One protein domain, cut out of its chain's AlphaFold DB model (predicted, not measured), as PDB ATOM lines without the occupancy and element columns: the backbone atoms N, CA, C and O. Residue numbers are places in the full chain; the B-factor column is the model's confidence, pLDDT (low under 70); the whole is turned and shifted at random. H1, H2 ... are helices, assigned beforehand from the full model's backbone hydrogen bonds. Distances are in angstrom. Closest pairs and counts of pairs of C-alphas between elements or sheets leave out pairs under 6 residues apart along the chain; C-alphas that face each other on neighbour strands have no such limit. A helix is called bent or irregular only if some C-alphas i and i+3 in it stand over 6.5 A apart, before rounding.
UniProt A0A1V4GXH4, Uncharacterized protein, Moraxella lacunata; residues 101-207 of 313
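What this domain is: This is residues 101 to 207 of the 313 residues of an uncharacterized protein of Moraxella lacunata (UniProt A0A1V4GXH4). Helices H2, H3 and H4 stand side by side as an up-and-down bundle, each running against the one before; H1 packs steeply on H2, and H6 packs on H4 residues 166 to 173, with tiny H5 beside H6. The 107 printed residues hold six named helices, H1 to H6, and no named strand: all helix, compact, radius of gyration of the C-alphas 14.3 A, spans 43 by 29 by 22 A.

Where its parts are: Find C-alpha 101 at (20.275, 15.209, -32.193); H1 runs to 115, 21.0 A. Then come H2, 123 to 137, 20.9 A, irregular, with C-alphas 133 and 136 7.6 A apart; H3, 140 to 153, 20.4 A; H4, 155 to 175, 30.2 A; H5, 182 to 185, 5.5 A; and H6, 197 to 206, 14.3 A, ending at C-alpha 206 (47.790, -2.016, -21.078).

How they stand to each other: Look at His 107 and Ser 130, the closest C-alphas of H1 and H2, which touch, 5.6 A apart, at a steep tilt of 49 degrees. Hairpin H3 and H4 touches at Ala 151 and Ala 158, closest C-alphas 4.9 A apart. Every O i to N i+4 pair is within hydrogen-bond range in H1, H4 and H6; H2 has 8 of 11, H3 9 of 10, and H5 is too short.

The domain as a whole: The printed part has no cut; the link H5 to H6 is long, and no printed residue is under pLDDT 70.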
ATOM      1  N   ILE A 101      21.492  15.866 -31.687       74.19
ATOM      2  CA  ILE A 101      20.275  15.209 -32.193       74.19
ATOM      3  C   ILE A 101      20.244  15.249 -33.721       74.19
ATOM      4  O   ILE A 101      20.030  14.212 -34.356       74.19
ATOM      5  N   GLN A 102      20.509  16.412 -34.319       79.50
ATOM      6  CA  GLN A 102      20.523  16.561 -35.773       79.50
ATOM      7  C   GLN A 102      21.636  15.737 -36.420       79.50
ATOM      8  O   GLN A 102      21.397  15.081 -37.433       79.50
ATOM      9  N   THR A 103      22.817  15.685 -35.799       82.56
ATOM     10  CA  THR A 103      23.935  14.844 -36.250       82.56
ATOM     11  C   THR A 103      23.544  13.365 -36.279       82.56
ATOM     12  O   THR A 103      23.709  12.701 -37.302       82.56
ATOM     13  N   ILE A 104      22.962  12.848 -35.192       82.44
ATOM     14  CA  ILE A 104      22.526  11.446 -35.105       82.44
ATOM     15  C   ILE A 104      21.402  11.165 -36.112       82.44
ATOM     16  O   ILE A 104      21.404  10.128 -36.776       82.44
ATOM     17  N   LYS A 105      20.438  12.083 -36.250       82.38
ATOM     18  CA  LYS A 105      19.317  11.943 -37.188       82.38
ATOM     19  C   LYS A 105      19.800  11.896 -38.636       82.38
ATOM     20  O   LYS A 105      19.347  11.044 -39.399       82.38
ATOM     21  N   HIS A 106      20.725  12.780 -38.999       91.25
ATOM     22  CA  HIS A 106      21.344  12.789 -40.316       91.25
ATOM     23  C   HIS A 106      22.082  11.472 -40.585       91.25
ATOM     24  O   HIS A 106      21.812  10.825 -41.596       91.25
ATOM     25  N   HIS A 107      22.910  11.015 -39.641       93.50
ATOM     26  CA  HIS A 107      23.641   9.760 -39.796       93.50
ATOM     27  C   HIS A 107      22.706   8.557 -39.994       93.50
ATOM     28  O   HIS A 107      22.869   7.779 -40.933       93.50
ATOM     29  N   LYS A 108      21.650   8.450 -39.178       89.38
ATOM     30  CA  LYS A 108      20.624   7.402 -39.320       89.38
ATOM     31  C   LYS A 108      19.933   7.438 -40.682       89.38
ATOM     32  O   LYS A 108      19.633   6.383 -41.237       89.38
ATOM     33  N   SER A 109      19.704   8.626 -41.243       91.81
ATOM     34  CA  SER A 109      19.159   8.752 -42.597       91.81
ATOM     35  C   SER A 109      20.105   8.175 -43.652       91.81
ATOM     36  O   SER A 109      19.630   7.552 -44.599       91.81
ATOM     37  N   LEU A 110      21.420   8.351 -43.501       94.25
ATOM     38  CA  LEU A 110      22.407   7.774 -44.418       94.25
ATOM     39  C   LEU A 110      22.488   6.246 -44.273       94.25
ATOM     40  O   LEU A 110      22.489   5.532 -45.273       94.25
ATOM     41  N   VAL A 111      22.461   5.729 -43.042       92.25
ATOM     42  CA  VAL A 111      22.376   4.280 -42.786       92.25
ATOM     43  C   VAL A 111      21.105   3.687 -43.410       92.25
ATOM     44  O   VAL A 111      21.156   2.642 -44.056       92.25
ATOM     45  N   SER A 112      19.965   4.380 -43.309       91.06
ATOM     46  CA  SER A 112      18.723   3.949 -43.964       91.06
ATOM     47  C   SER A 112      18.826   3.953 -45.491       91.06
ATOM     48  O   SER A 112      18.326   3.017 -46.111       91.06
ATOM     49  N   LYS A 113      19.463   4.963 -46.103       92.75
ATOM     50  CA  LYS A 113      19.723   4.979 -47.555       92.75
ATOM     51  C   LYS A 113      20.521   3.748 -47.983       92.75
ATOM     52  O   LYS A 113      20.145   3.086 -48.946       92.75
ATOM     53  N   LEU A 114      21.569   3.404 -47.230       92.50
ATOM     54  CA  LEU A 114      22.384   2.216 -47.488       92.50
ATOM     55  C   LEU A 114      21.552   0.927 -47.430       92.50
ATOM     56  O   LEU A 114      21.614   0.119 -48.353       92.50
ATOM     57  N   HIS A 115      20.744   0.744 -46.381       90.75
ATOM     58  CA  HIS A 115      19.885  -0.439 -46.241       90.75
ATOM     59  C   HIS A 115      18.801  -0.537 -47.321       90.75
ATOM     60  O   HIS A 115      18.414  -1.643 -47.692       90.75
ATOM     61  N   ASN A 116      18.344   0.602 -47.844       93.69
ATOM     62  CA  ASN A 116      17.353   0.668 -48.916       93.69
ATOM     63  C   ASN A 116      17.966   0.634 -50.324       93.69
ATOM     64  O   ASN A 116      17.220   0.708 -51.298       93.69
ATOM     65  N   LEU A 117      19.296   0.516 -50.447       92.00
ATOM     66  CA  LEU A 117      20.020   0.574 -51.723       92.00
ATOM     67  C   LEU A 117      19.762   1.880 -52.510       92.00
ATOM     68  O   LEU A 117      19.803   1.887 -53.738       92.00
ATOM     69  N   ASP A 118      19.512   2.982 -51.798       92.69
ATOM     70  CA  ASP A 118      19.177   4.308 -52.341       92.69
ATOM     71  C   ASP A 118      20.327   5.302 -52.101       92.69
ATOM     72  O   ASP A 118      20.196   6.334 -51.439       92.69
ATOM     73  N   THR A 119      21.524   4.924 -52.557       89.38
ATOM     74  CA  THR A 119      22.744   5.730 -52.404       89.38
ATOM     75  C   THR A 119      22.980   6.606 -53.629       89.38
ATOM     76  O   THR A 119      22.878   6.136 -54.762       89.38
ATOM     77  N   ASP A 120      23.364   7.861 -53.406       88.94
ATOM     78  CA  ASP A 120      23.713   8.824 -54.455       88.94
ATOM     79  C   ASP A 120      25.241   8.959 -54.642       88.94
ATOM     80  O   ASP A 120      26.035   8.339 -53.934       88.94
ATOM     81  N   ALA A 121      25.671   9.754 -55.629       86.69
ATOM     82  CA  ALA A 121      27.084   9.886 -56.003       86.69
ATOM     83  C   ALA A 121      27.987  10.457 -54.890       86.69
ATOM     84  O   ALA A 121      29.189  10.195 -54.901       86.69
ATOM     85  N   ASN A 122      27.428  11.210 -53.937       89.56
ATOM     86  CA  ASN A 122      28.182  11.823 -52.837       89.56
ATOM     87  C   ASN A 122      28.104  11.007 -51.540       89.56
ATOM     88  O   ASN A 122      28.767  11.346 -50.559       89.56
ATOM     89  N   PHE A 123      27.348   9.906 -51.549       92.50
ATOM     90  CA  PHE A 123      27.053   9.109 -50.368       92.50
ATOM     91  C   PHE A 123      28.300   8.710 -49.576       92.50
ATOM     92  O   PHE A 123      28.300   8.834 -48.360       92.50
ATOM     93  N   THR A 124      29.375   8.252 -50.228       89.12
ATOM     94  CA  THR A 124      30.581   7.782 -49.521       89.12
ATOM     95  C   THR A 124      31.237   8.880 -48.682       89.12
ATOM     96  O   THR A 124      31.645   8.609 -47.553       89.12
ATOM     97  N   GLN A 125      31.338  10.102 -49.216       93.75
ATOM     98  CA  GLN A 125      31.952  11.220 -48.500       93.75
ATOM     99  C   GLN A 125      31.044  11.684 -47.357       93.75
ATOM    100  O   GLN A 125      31.501  11.754 -46.219       93.75
ATOM    101  N   ASP A 126      29.748  11.874 -47.630       94.75
ATOM    102  CA  ASP A 126      28.760  12.256 -46.612       94.75
ATOM    103  C   ASP A 126      28.667  11.207 -45.490       94.75
ATOM    104  O   ASP A 126      28.566  11.543 -44.308       94.75
ATOM    105  N   PHE A 127      28.745   9.919 -45.841       96.25
ATOM    106  CA  PHE A 127      28.736   8.819 -44.883       96.25
ATOM    107  C   PHE A 127      29.987   8.827 -44.010       96.25
ATOM    108  O   PHE A 127      29.858   8.675 -42.796       96.25
ATOM    109  N   TYR A 128      31.176   9.049 -44.578       96.88
ATOM    110  CA  TYR A 128      32.410   9.207 -43.802       96.88
ATOM    111  C   TYR A 128      32.326  10.418 -42.861       96.88
ATOM    112  O   TYR A 128      32.477  10.254 -41.649       96.88
ATOM    113  N   ASP A 129      31.995  11.602 -43.388       96.44
ATOM    114  CA  ASP A 129      31.937  12.847 -42.614       96.44
ATOM    115  C   ASP A 129      30.909  12.752 -41.479       96.44
ATOM    116  O   ASP A 129      31.138  13.220 -40.360       96.44
ATOM    117  N   SER A 130      29.770  12.106 -41.739       95.75
ATOM    118  CA  SER A 130      28.755  11.861 -40.721       95.75
ATOM    119  C   SER A 130      29.172  10.782 -39.716       95.75
ATOM    120  O   SER A 130      28.835  10.931 -38.543       95.75
ATOM    121  N   SER A 131      29.872   9.723 -40.142       96.88
ATOM    122  CA  SER A 131      30.345   8.640 -39.261       96.88
ATOM    123  C   SER A 131      31.345   9.165 -38.236       96.88
ATOM    124  O   SER A 131      31.242   8.845 -37.055       96.88
ATOM    125  N   VAL A 132      32.268  10.035 -38.663       97.25
ATOM    126  CA  VAL A 132      33.238  10.705 -37.779       97.25
ATOM    127  C   VAL A 132      32.535  11.456 -36.645       97.25
ATOM    128  O   VAL A 132      32.922  11.355 -35.482       97.25
ATOM    129  N   LYS A 133      31.453  12.180 -36.955       94.75
ATOM    130  CA  LYS A 133      30.726  12.994 -35.967       94.75
ATOM    131  C   LYS A 133      29.976  12.172 -34.918       94.75
ATOM    132  O   LYS A 133      29.691  12.694 -33.837       94.75
ATOM    133  N   VAL A 134      29.648  10.913 -35.213       92.44
ATOM    134  CA  VAL A 134      28.891  10.040 -34.303       92.44
ATOM    135  C   VAL A 134      29.757   9.074 -33.498       92.44
ATOM    136  O   VAL A 134      29.201   8.399 -32.643       92.44
ATOM    137  N   ILE A 135      31.085   9.050 -33.682       94.81
ATOM    138  CA  ILE A 135      32.003   8.125 -32.979       94.81
ATOM    139  C   ILE A 135      31.720   8.059 -31.467       94.81
ATOM    140  O   ILE A 135      31.523   6.981 -30.921       94.81
ATOM    141  N   LYS A 136      31.597   9.217 -30.808       88.00
ATOM    142  CA  LYS A 136      31.343   9.337 -29.357       88.00
ATOM    143  C   LYS A 136      29.935   8.937 -28.893       88.00
ATOM    144  O   LYS A 136      29.649   8.971 -27.699       88.00
ATOM    145  N   TYR A 137      29.014   8.682 -29.817       84.50
ATOM    146  CA  TYR A 137      27.598   8.440 -29.527       84.50
ATOM    147  C   TYR A 137      27.124   7.059 -29.963       84.50
ATOM    148  O   TYR A 137      25.956   6.736 -29.751       84.50
ATOM    149  N   GLU A 138      27.996   6.288 -30.598       86.94
ATOM    150  CA  GLU A 138      27.623   5.101 -31.343       86.94
ATOM    151  C   GLU A 138      28.290   3.853 -30.764       86.94
ATOM    152  O   GLU A 138      29.354   3.909 -30.149       86.94
ATOM    153  N   HIS A 139      27.653   2.700 -30.952       87.06
ATOM    154  CA  HIS A 139      28.198   1.431 -30.484       87.06
ATOM    155  C   HIS A 139      29.348   0.940 -31.374       87.06
ATOM    156  O   HIS A 139      29.279   1.031 -32.599       87.06
ATOM    157  N   PHE A 140      30.367   0.309 -30.782       89.75
ATOM    158  CA  PHE A 140      31.552  -0.155 -31.518       89.75
ATOM    159  C   PHE A 140      31.248  -1.153 -32.640       89.75
ATOM    160  O   PHE A 140      31.834  -1.045 -33.714       89.75
ATOM    161  N   ASN A 141      30.254  -2.031 -32.460       89.06
ATOM    162  CA  ASN A 141      29.785  -2.904 -33.542       89.06
ATOM    163  C   ASN A 141      29.313  -2.099 -34.770       89.06
ATOM    164  O   ASN A 141      29.580  -2.484 -35.910       89.06
ATOM    165  N   ASN A 142      28.624  -0.975 -34.546       91.31
ATOM    166  CA  ASN A 142      28.159  -0.095 -35.614       91.31
ATOM    167  C   ASN A 142      29.337   0.662 -36.235       91.31
ATOM    168  O   ASN A 142      29.435   0.715 -37.456       91.31
ATOM    169  N   LEU A 143      30.287   1.150 -35.430       95.62
ATOM    170  CA  LEU A 143      31.517   1.766 -35.942       95.62
ATOM    171  C   LEU A 143      32.317   0.791 -36.818       95.62
ATOM    172  O   LEU A 143      32.798   1.167 -37.886       95.62
ATOM    173  N   SER A 144      32.414  -0.477 -36.421       96.19
ATOM    174  CA  SER A 144      33.039  -1.533 -37.223       96.19
ATOM    175  C   SER A 144      32.306  -1.755 -38.548       96.19
ATOM    176  O   SER A 144      32.932  -1.863 -39.607       96.19
ATOM    177  N   PHE A 145      30.971  -1.760 -38.524       94.56
ATOM    178  CA  PHE A 145      30.168  -1.791 -39.743       94.56
ATOM    179  C   PHE A 145      30.435  -0.565 -40.633       94.56
ATOM    180  O   PHE A 145      30.670  -0.727 -41.829       94.56
ATOM    181  N   TYR A 146      30.490   0.645 -40.070       96.31
ATOM    182  CA  TYR A 146      30.755   1.871 -40.829       96.31
ATOM    183  C   TYR A 146      32.135   1.851 -41.474       96.31
ATOM    184  O   TYR A 146      32.256   2.160 -42.658       96.31
ATOM    185  N   TYR A 147      33.156   1.396 -40.744       97.50
ATOM    186  CA  TYR A 147      34.489   1.177 -41.295       97.50
ATOM    187  C   TYR A 147      34.445   0.257 -42.523       97.50
ATOM    188  O   TYR A 147      35.018   0.597 -43.557       97.50
ATOM    189  N   LYS A 148      33.729  -0.874 -42.451       95.56
ATOM    190  CA  LYS A 148      33.600  -1.809 -43.584       95.56
ATOM    191  C   LYS A 148      32.910  -1.164 -44.778       95.56
ATOM    192  O   LYS A 148      33.391  -1.319 -45.897       95.56
ATOM    193  N   VAL A 149      31.827  -0.420 -44.548       94.25
ATOM    194  CA  VAL A 149      31.126   0.322 -45.607       94.25
ATOM    195  C   VAL A 149      32.082   1.302 -46.279       94.25
ATOM    196  O   VAL A 149      32.225   1.266 -47.496       94.25
ATOM    197  N   ILE A 150      32.796   2.124 -45.508       95.75
ATOM    198  CA  ILE A 150      33.745   3.107 -46.049       95.75
ATOM    199  C   ILE A 150      34.879   2.397 -46.808       95.75
ATOM    200  O   ILE A 150      35.232   2.816 -47.910       95.75
ATOM    201  N   ALA A 151      35.399   1.285 -46.282       95.75
ATOM    202  CA  ALA A 151      36.491   0.516 -46.882       95.75
ATOM    203  C   ALA A 151      36.140  -0.093 -48.249       95.75
ATOM    204  O   ALA A 151      37.031  -0.239 -49.089       95.75
ATOM    205  N   LEU A 152      34.865  -0.414 -48.500       92.94
ATOM    206  CA  LEU A 152      34.414  -0.906 -49.807       92.94
ATOM    207  C   LEU A 152      34.577   0.139 -50.920       92.94
ATOM    208  O   LEU A 152      34.791  -0.236 -52.071       92.94
ATOM    209  N   TYR A 153      34.503   1.429 -50.586       88.31
ATOM    210  CA  TYR A 153      34.536   2.514 -51.569       88.31
ATOM    211  C   TYR A 153      35.840   3.315 -51.541       88.31
ATOM    212  O   TYR A 153      36.310   3.759 -52.588       88.31
ATOM    213  N   ASN A 154      36.433   3.522 -50.363       93.62
ATOM    214  CA  ASN A 154      37.620   4.353 -50.198       93.62
ATOM    215  C   ASN A 154      38.485   3.896 -49.010       93.62
ATOM    216  O   ASN A 154      38.207   4.188 -47.847       93.62
ATOM    217  N   GLN A 155      39.595   3.226 -49.324       95.31
ATOM    218  CA  GLN A 155      40.549   2.712 -48.335       95.31
ATOM    219  C   GLN A 155      41.261   3.817 -47.539       95.31
ATOM    220  O   GLN A 155      41.547   3.635 -46.357       95.31
ATOM    221  N   THR A 156      41.526   4.977 -48.148       96.31
ATOM    222  CA  THR A 156      42.173   6.106 -47.461       96.31
ATOM    223  C   THR A 156      41.254   6.702 -46.400       96.31
ATOM    224  O   THR A 156      41.686   6.907 -45.264       96.31
ATOM    225  N   LEU A 157      39.978   6.920 -46.735       96.50
ATOM    226  CA  LEU A 157      38.981   7.386 -45.768       96.50
ATOM    227  C   LEU A 157      38.733   6.344 -44.676       96.50
ATOM    228  O   LEU A 157      38.646   6.705 -43.508       96.50
ATOM    229  N   ALA A 158      38.686   5.055 -45.022       97.50
ATOM    230  CA  ALA A 158      38.510   3.991 -44.037       97.50
ATOM    231  C   ALA A 158      39.656   3.951 -43.023       97.50
ATOM    232  O   ALA A 158      39.410   3.840 -41.823       97.50
ATOM    233  N   LYS A 159      40.904   4.103 -43.487       97.75
ATOM    234  CA  LYS A 159      42.071   4.199 -42.605       97.75
ATOM    235  C   LYS A 159      41.965   5.408 -41.671       97.75
ATOM    236  O   LYS A 159      42.114   5.248 -40.467       97.75
ATOM    237  N   SER A 160      41.637   6.581 -42.210       97.75
ATOM    238  CA  SER A 160      41.454   7.794 -41.402       97.75
ATOM    239  C   SER A 160      40.305   7.666 -40.395       97.75
ATOM    240  O   SER A 160      40.394   8.178 -39.283       97.75
ATOM    241  N   PHE A 161      39.214   6.990 -40.758       98.31
ATOM    242  CA  PHE A 161      38.111   6.721 -39.837       98.31
ATOM    243  C   PHE A 161      38.544   5.768 -38.719       98.31
ATOM    244  O   PHE A 161      38.250   6.022 -37.555       98.31
ATOM    245  N   LYS A 162      39.284   4.706 -39.060       98.31
ATOM    246  CA  LYS A 162      39.834   3.757 -38.088       98.31
ATOM    247  C   LYS A 162      40.712   4.465 -37.053       98.31
ATOM    248  O   LYS A 162      40.470   4.290 -35.866       98.31
ATOM    249  N   GLU A 163      41.648   5.301 -37.503       98.25
ATOM    250  CA  GLU A 163      42.526   6.093 -36.627       98.25
ATOM    251  C   GLU A 163      41.710   6.976 -35.664       98.25
ATOM    252  O   GLU A 163      41.975   7.000 -34.469       98.25
ATOM    253  N   GLN A 164      40.639   7.622 -36.140       98.38
ATOM    254  CA  GLN A 164      39.779   8.455 -35.286       98.38
ATOM    255  C   GLN A 164      38.981   7.658 -34.243       98.38
ATOM    256  O   GLN A 164      38.718   8.161 -33.150       98.38
ATOM    257  N   VAL A 165      38.572   6.427 -34.567       98.19
ATOM    258  CA  VAL A 165      37.913   5.536 -33.602       98.19
ATOM    259  C   VAL A 165      38.923   5.029 -32.570       98.19
ATOM    260  O   VAL A 165      38.616   5.029 -31.381       98.19
ATOM    261  N   GLU A 166      40.130   4.649 -32.993       98.06
ATOM    262  CA  GLU A 166      41.219   4.239 -32.094       98.06
ATOM    263  C   GLU A 166      41.624   5.379 -31.143       98.06
ATOM    264  O   GLU A 166      41.695   5.164 -29.934       98.06
ATOM    265  N   ASP A 167      41.748   6.610 -31.645       97.81
ATOM    266  CA  ASP A 167      41.984   7.806 -30.826       97.81
ATOM    267  C   ASP A 167      40.865   8.042 -29.799       97.81
ATOM    268  O   ASP A 167      41.121   8.460 -28.668       97.81
ATOM    269  N   HIS A 168      39.605   7.791 -30.170       96.56
ATOM    270  CA  HIS A 168      38.484   7.898 -29.236       96.56
ATOM    271  C   HIS A 168      38.547   6.833 -28.134       96.56
ATOM    272  O   HIS A 168      38.276   7.148 -26.972       96.56
ATOM    273  N   ILE A 169      38.934   5.599 -28.474       95.94
ATOM    274  CA  ILE A 169      39.158   4.531 -27.493       95.94
ATOM    275  C   ILE A 169      40.257   4.959 -26.517       95.94
ATOM    276  O   ILE A 169      40.012   4.945 -25.313       95.94
ATOM    277  N   ILE A 170      41.420   5.402 -27.014       94.56
ATOM    278  CA  ILE A 170      42.544   5.857 -26.177       94.56
ATOM    279  C   ILE A 170      42.082   6.943 -25.201       94.56
ATOM    280  O   ILE A 170      42.260   6.794 -23.995       94.56
ATOM    281  N   LYS A 171      41.405   7.987 -25.693       93.19
ATOM    282  CA  LYS A 171      40.891   9.072 -24.837       93.19
ATOM    283  C   LYS A 171      39.909   8.576 -23.780       93.19
ATOM    284  O   LYS A 171      39.941   9.040 -22.649       93.19
ATOM    285  N   THR A 172      39.071   7.599 -24.121       91.06
ATOM    286  CA  THR A 172      38.140   6.987 -23.160       91.06
ATOM    287  C   THR A 172      38.894   6.327 -22.001       91.06
ATOM    288  O   THR A 172      38.469   6.453 -20.857       91.06
ATOM    289  N   PHE A 173      40.029   5.670 -22.268       89.62
ATOM    290  CA  PHE A 173      40.905   5.155 -21.211       89.62
ATOM    291  C   PHE A 173      41.605   6.275 -20.438       89.62
ATOM    292  O   PHE A 173      41.668   6.211 -19.214       89.62
ATOM    293  N   GLU A 174      42.121   7.298 -21.121       87.12
ATOM    294  CA  GLU A 174      42.830   8.413 -20.479       87.12
ATOM    295  C   GLU A 174      41.949   9.206 -19.508       87.12
ATOM    296  O   GLU A 174      42.436   9.597 -18.443       87.12
ATOM    297  N   ASP A 175      40.677   9.400 -19.865       84.00
ATOM    298  CA  ASP A 175      39.683  10.150 -19.093       84.00
ATOM    299  C   ASP A 175      38.992   9.296 -18.010       84.00
ATOM    300  O   ASP A 175      38.294   9.831 -17.141       84.00
ATOM    301  N   SER A 176      39.157   7.969 -18.044       81.12
ATOM    302  CA  SER A 176      38.491   7.075 -17.099       81.12
ATOM    303  C   SER A 176      39.136   7.121 -15.715       81.12
ATOM    304  O   SER A 176      40.345   6.979 -15.550       81.12
ATOM    305  N   LYS A 177      38.292   7.239 -14.685       74.50
ATOM    306  CA  LYS A 177      38.681   7.071 -13.272       74.50
ATOM    307  C   LYS A 177      38.508   5.638 -12.771       74.50
ATOM    308  O   LYS A 177      38.855   5.323 -11.638       74.50
ATOM    309  N   GLU A 178      37.925   4.778 -13.595       74.81
ATOM    310  CA  GLU A 178      37.648   3.385 -13.267       74.81
ATOM    311  C   GLU A 178      38.365   2.469 -14.259       74.81
ATOM    312  O   GLU A 178      38.783   2.890 -15.343       74.81
ATOM    313  N   LYS A 179      38.544   1.204 -13.885       80.50
ATOM    314  CA  LYS A 179      39.045   0.214 -14.832       80.50
ATOM    315  C   LYS A 179      37.963  -0.091 -15.849       80.50
ATOM    316  O   LYS A 179      36.848  -0.442 -15.471       80.50
ATOM    317  N   LEU A 180      38.322   0.038 -17.119       85.88
ATOM    318  CA  LEU A 180      37.448  -0.328 -18.217       85.88
ATOM    319  C   LEU A 180      37.647  -1.800 -18.569       85.88
ATOM    320  O   LEU A 180      38.764  -2.321 -18.564       85.88
ATOM    321  N   ASP A 181      36.549  -2.456 -18.898       88.75
ATOM    322  CA  ASP A 181      36.497  -3.794 -19.449       88.75
ATOM    323  C   ASP A 181      35.827  -3.785 -20.829       88.75
ATOM    324  O   ASP A 181      35.416  -2.754 -21.365       88.75
ATOM    325  N   LEU A 182      35.725  -4.964 -21.440       90.25
ATOM    326  CA  LEU A 182      35.145  -5.096 -22.772       90.25
ATOM    327  C   LEU A 182      33.647  -4.741 -22.793       90.25
ATOM    328  O   LEU A 182      33.144  -4.292 -23.821       90.25
ATOM    329  N   GLY A 183      32.939  -4.921 -21.678       86.06
ATOM    330  CA  GLY A 183      31.526  -4.583 -21.525       86.06
ATOM    331  C   GLY A 183      31.269  -3.078 -21.567       86.06
ATOM    332  O   GLY A 183      30.228  -2.665 -22.075       86.06
ATOM    333  N   ASN A 184      32.233  -2.249 -21.146       87.25
ATOM    334  CA  ASN A 184      32.136  -0.792 -21.294       87.25
ATOM    335  C   ASN A 184      32.048  -0.349 -22.766       87.25
ATOM    336  O   ASN A 184      31.358   0.621 -23.073       87.25
ATOM    337  N   PHE A 185      32.707  -1.069 -23.676       87.81
ATOM    338  CA  PHE A 185      32.703  -0.778 -25.116       87.81
ATOM    339  C   PHE A 185      31.610  -1.560 -25.866       87.81
ATOM    340  O   PHE A 185      31.051  -1.084 -26.857       87.81
ATOM    341  N   TYR A 186      31.268  -2.755 -25.376       87.56
ATOM    342  CA  TYR A 186      30.303  -3.669 -25.984       87.56
ATOM    343  C   TYR A 186      29.280  -4.156 -24.942       87.56
ATOM    344  O   TYR A 186      29.343  -5.311 -24.516       87.56
ATOM    345  N   PRO A 187      28.291  -3.324 -24.567       78.19
ATOM    346  CA  PRO A 187      27.361  -3.627 -23.469       78.19
ATOM    347  C   PRO A 187      26.443  -4.831 -23.727       78.19
ATOM    348  O   PRO A 187      25.833  -5.354 -22.800       78.19
ATOM    349  N   PHE A 188      26.328  -5.274 -24.982       79.25
ATOM    350  CA  PHE A 188      25.504  -6.421 -25.365       79.25
ATOM    351  C   PHE A 188      26.366  -7.620 -25.759       79.25
ATOM    352  O   PHE A 188      26.585  -8.544 -24.982       79.25
ATOM    353  N   LYS A 189      26.848  -7.626 -27.002       85.00
ATOM    354  CA  LYS A 189      27.677  -8.690 -27.556       85.00
ATOM    355  C   LYS A 189      28.629  -8.086 -28.573       85.00
ATOM    356  O   LYS A 189      28.219  -7.250 -29.373       85.00
ATOM    357  N   VAL A 190      29.871  -8.547 -28.568       88.69
ATOM    358  CA  VAL A 190      30.860  -8.207 -29.595       88.69
ATOM    359  C   VAL A 190      30.534  -8.975 -30.876       88.69
ATOM    360  O   VAL A 190      30.378 -10.200 -30.830       88.69
ATOM    361  N   ALA A 191      30.429  -8.280 -32.009       88.69
ATOM    362  CA  ALA A 191      30.308  -8.938 -33.308       88.69
ATOM    363  C   ALA A 191      31.569  -9.775 -33.608       88.69
ATOM    364  O   ALA A 191      32.680  -9.410 -33.222       88.69
ATOM    365  N   GLU A 192      31.414 -10.930 -34.263       87.00
ATOM    366  CA  GLU A 192      32.548 -11.834 -34.532       87.00
ATOM    367  C   GLU A 192      33.604 -11.196 -35.435       87.00
ATOM    368  O   GLU A 192      34.794 -11.449 -35.277       87.00
ATOM    369  N   ASP A 193      33.159 -10.332 -36.337       87.62
ATOM    370  CA  ASP A 193      33.952  -9.634 -37.335       87.62
ATOM    371  C   ASP A 193      34.225  -8.170 -36.943       87.62
ATOM    372  O   ASP A 193      34.442  -7.323 -37.813       87.62
ATOM    373  N   ASP A 194      34.170  -7.839 -35.650       94.81
ATOM    374  CA  ASP A 194      34.449  -6.487 -35.169       94.81
ATOM    375  C   ASP A 194      35.929  -6.103 -35.343       94.81
ATOM    376  O   ASP A 194      36.818  -6.782 -34.832       94.81
ATOM    377  N   VAL A 195      36.190  -5.006 -36.062       96.06
ATOM    378  CA  VAL A 195      37.554  -4.586 -36.432       96.06
ATOM    379  C   VAL A 195      38.310  -3.857 -35.316       96.06
ATOM    380  O   VAL A 195      39.520  -3.675 -35.439       96.06
ATOM    381  N   PHE A 196      37.619  -3.428 -34.255       97.25
ATOM    382  CA  PHE A 196      38.189  -2.661 -33.142       97.25
ATOM    383  C   PHE A 196      38.384  -3.505 -31.880       97.25
ATOM    384  O   PHE A 196      39.140  -3.119 -30.992       97.25
ATOM    385  N   LYS A 197      37.751  -4.679 -31.806       95.62
ATOM    386  CA  LYS A 197      37.789  -5.590 -30.655       95.62
ATOM    387  C   LYS A 197      39.194  -5.860 -30.120       95.62
ATOM    388  O   LYS A 197      39.397  -5.798 -28.910       95.62
ATOM    389  N   ASP A 198      40.133  -6.215 -30.992       96.00
ATOM    390  CA  ASP A 198      41.485  -6.581 -30.558       96.00
ATOM    391  C   ASP A 198      42.258  -5.355 -30.058       96.00
ATOM    392  O   ASP A 198      42.946  -5.452 -29.048       96.00
ATOM    393  N   PHE A 199      42.042  -4.187 -30.673       97.06
ATOM    394  CA  PHE A 199      42.595  -2.925 -30.185       97.06
ATOM    395  C   PHE A 199      42.035  -2.567 -28.801       97.06
ATOM    396  O   PHE A 199      42.796  -2.246 -27.898       97.06
ATOM    397  N   VAL A 200      40.717  -2.697 -28.586       96.12
ATOM    398  CA  VAL A 200      40.106  -2.484 -27.261       96.12
ATOM    399  C   VAL A 200      40.711  -3.431 -26.225       96.12
ATOM    400  O   VAL A 200      41.064  -2.988 -25.137       96.12
ATOM    401  N   LYS A 201      40.871  -4.720 -26.546       95.06
ATOM    402  CA  LYS A 201      41.503  -5.688 -25.633       95.06
ATOM    403  C   LYS A 201      42.934  -5.307 -25.280       95.06
ATOM    404  O   LYS A 201      43.285  -5.358 -24.108       95.06
ATOM    405  N   GLU A 202      43.722  -4.900 -26.267       95.75
ATOM    406  CA  GLU A 202      45.085  -4.421 -26.046       95.75
ATOM    407  C   GLU A 202      45.099  -3.201 -25.114       95.75
ATOM    408  O   GLU A 202      45.891  -3.152 -24.174       95.75
ATOM    409  N   GLN A 203      44.186  -2.242 -25.307       94.50
ATOM    410  CA  GLN A 203      44.077  -1.092 -24.407       94.50
ATOM    411  C   GLN A 203      43.663  -1.503 -22.984       94.50
ATOM    412  O   GLN A 203      44.218  -0.974 -22.027       94.50
ATOM    413  N   ILE A 204      42.759  -2.479 -22.821       91.25
ATOM    414  CA  ILE A 204      42.385  -3.024 -21.500       91.25
ATOM    415  C   ILE A 204      43.594  -3.668 -20.810       91.25
ATOM    416  O   ILE A 204      43.805  -3.454 -19.618       91.25
ATOM    417  N   GLU A 205      44.377  -4.465 -21.538       88.19
ATOM    418  CA  GLU A 205      45.562  -5.147 -20.999       88.19
ATOM    419  C   GLU A 205      46.657  -4.157 -20.582       88.19
ATOM    420  O   GLU A 205      47.315  -4.359 -19.559       88.19
ATOM    421  N   ASN A 206      46.811  -3.069 -21.339       86.81
ATOM    422  CA  ASN A 206      47.790  -2.016 -21.078       86.81
ATOM    423  C   ASN A 206      47.292  -0.935 -20.106       86.81
ATOM    424  O   ASN A 206      48.077  -0.075 -19.697       86.81
ATOM    425  N   TYR A 207      46.010  -0.945 -19.732       83.25
ATOM    426  CA  TYR A 207      45.444   0.090 -18.879       83.25
ATOM    427  C   TYR A 207      45.986   0.001 -17.452       83.25
ATOM    428  O   TYR A 207      45.808  -0.992 -16.740       83.25
TER     429      TYR A 207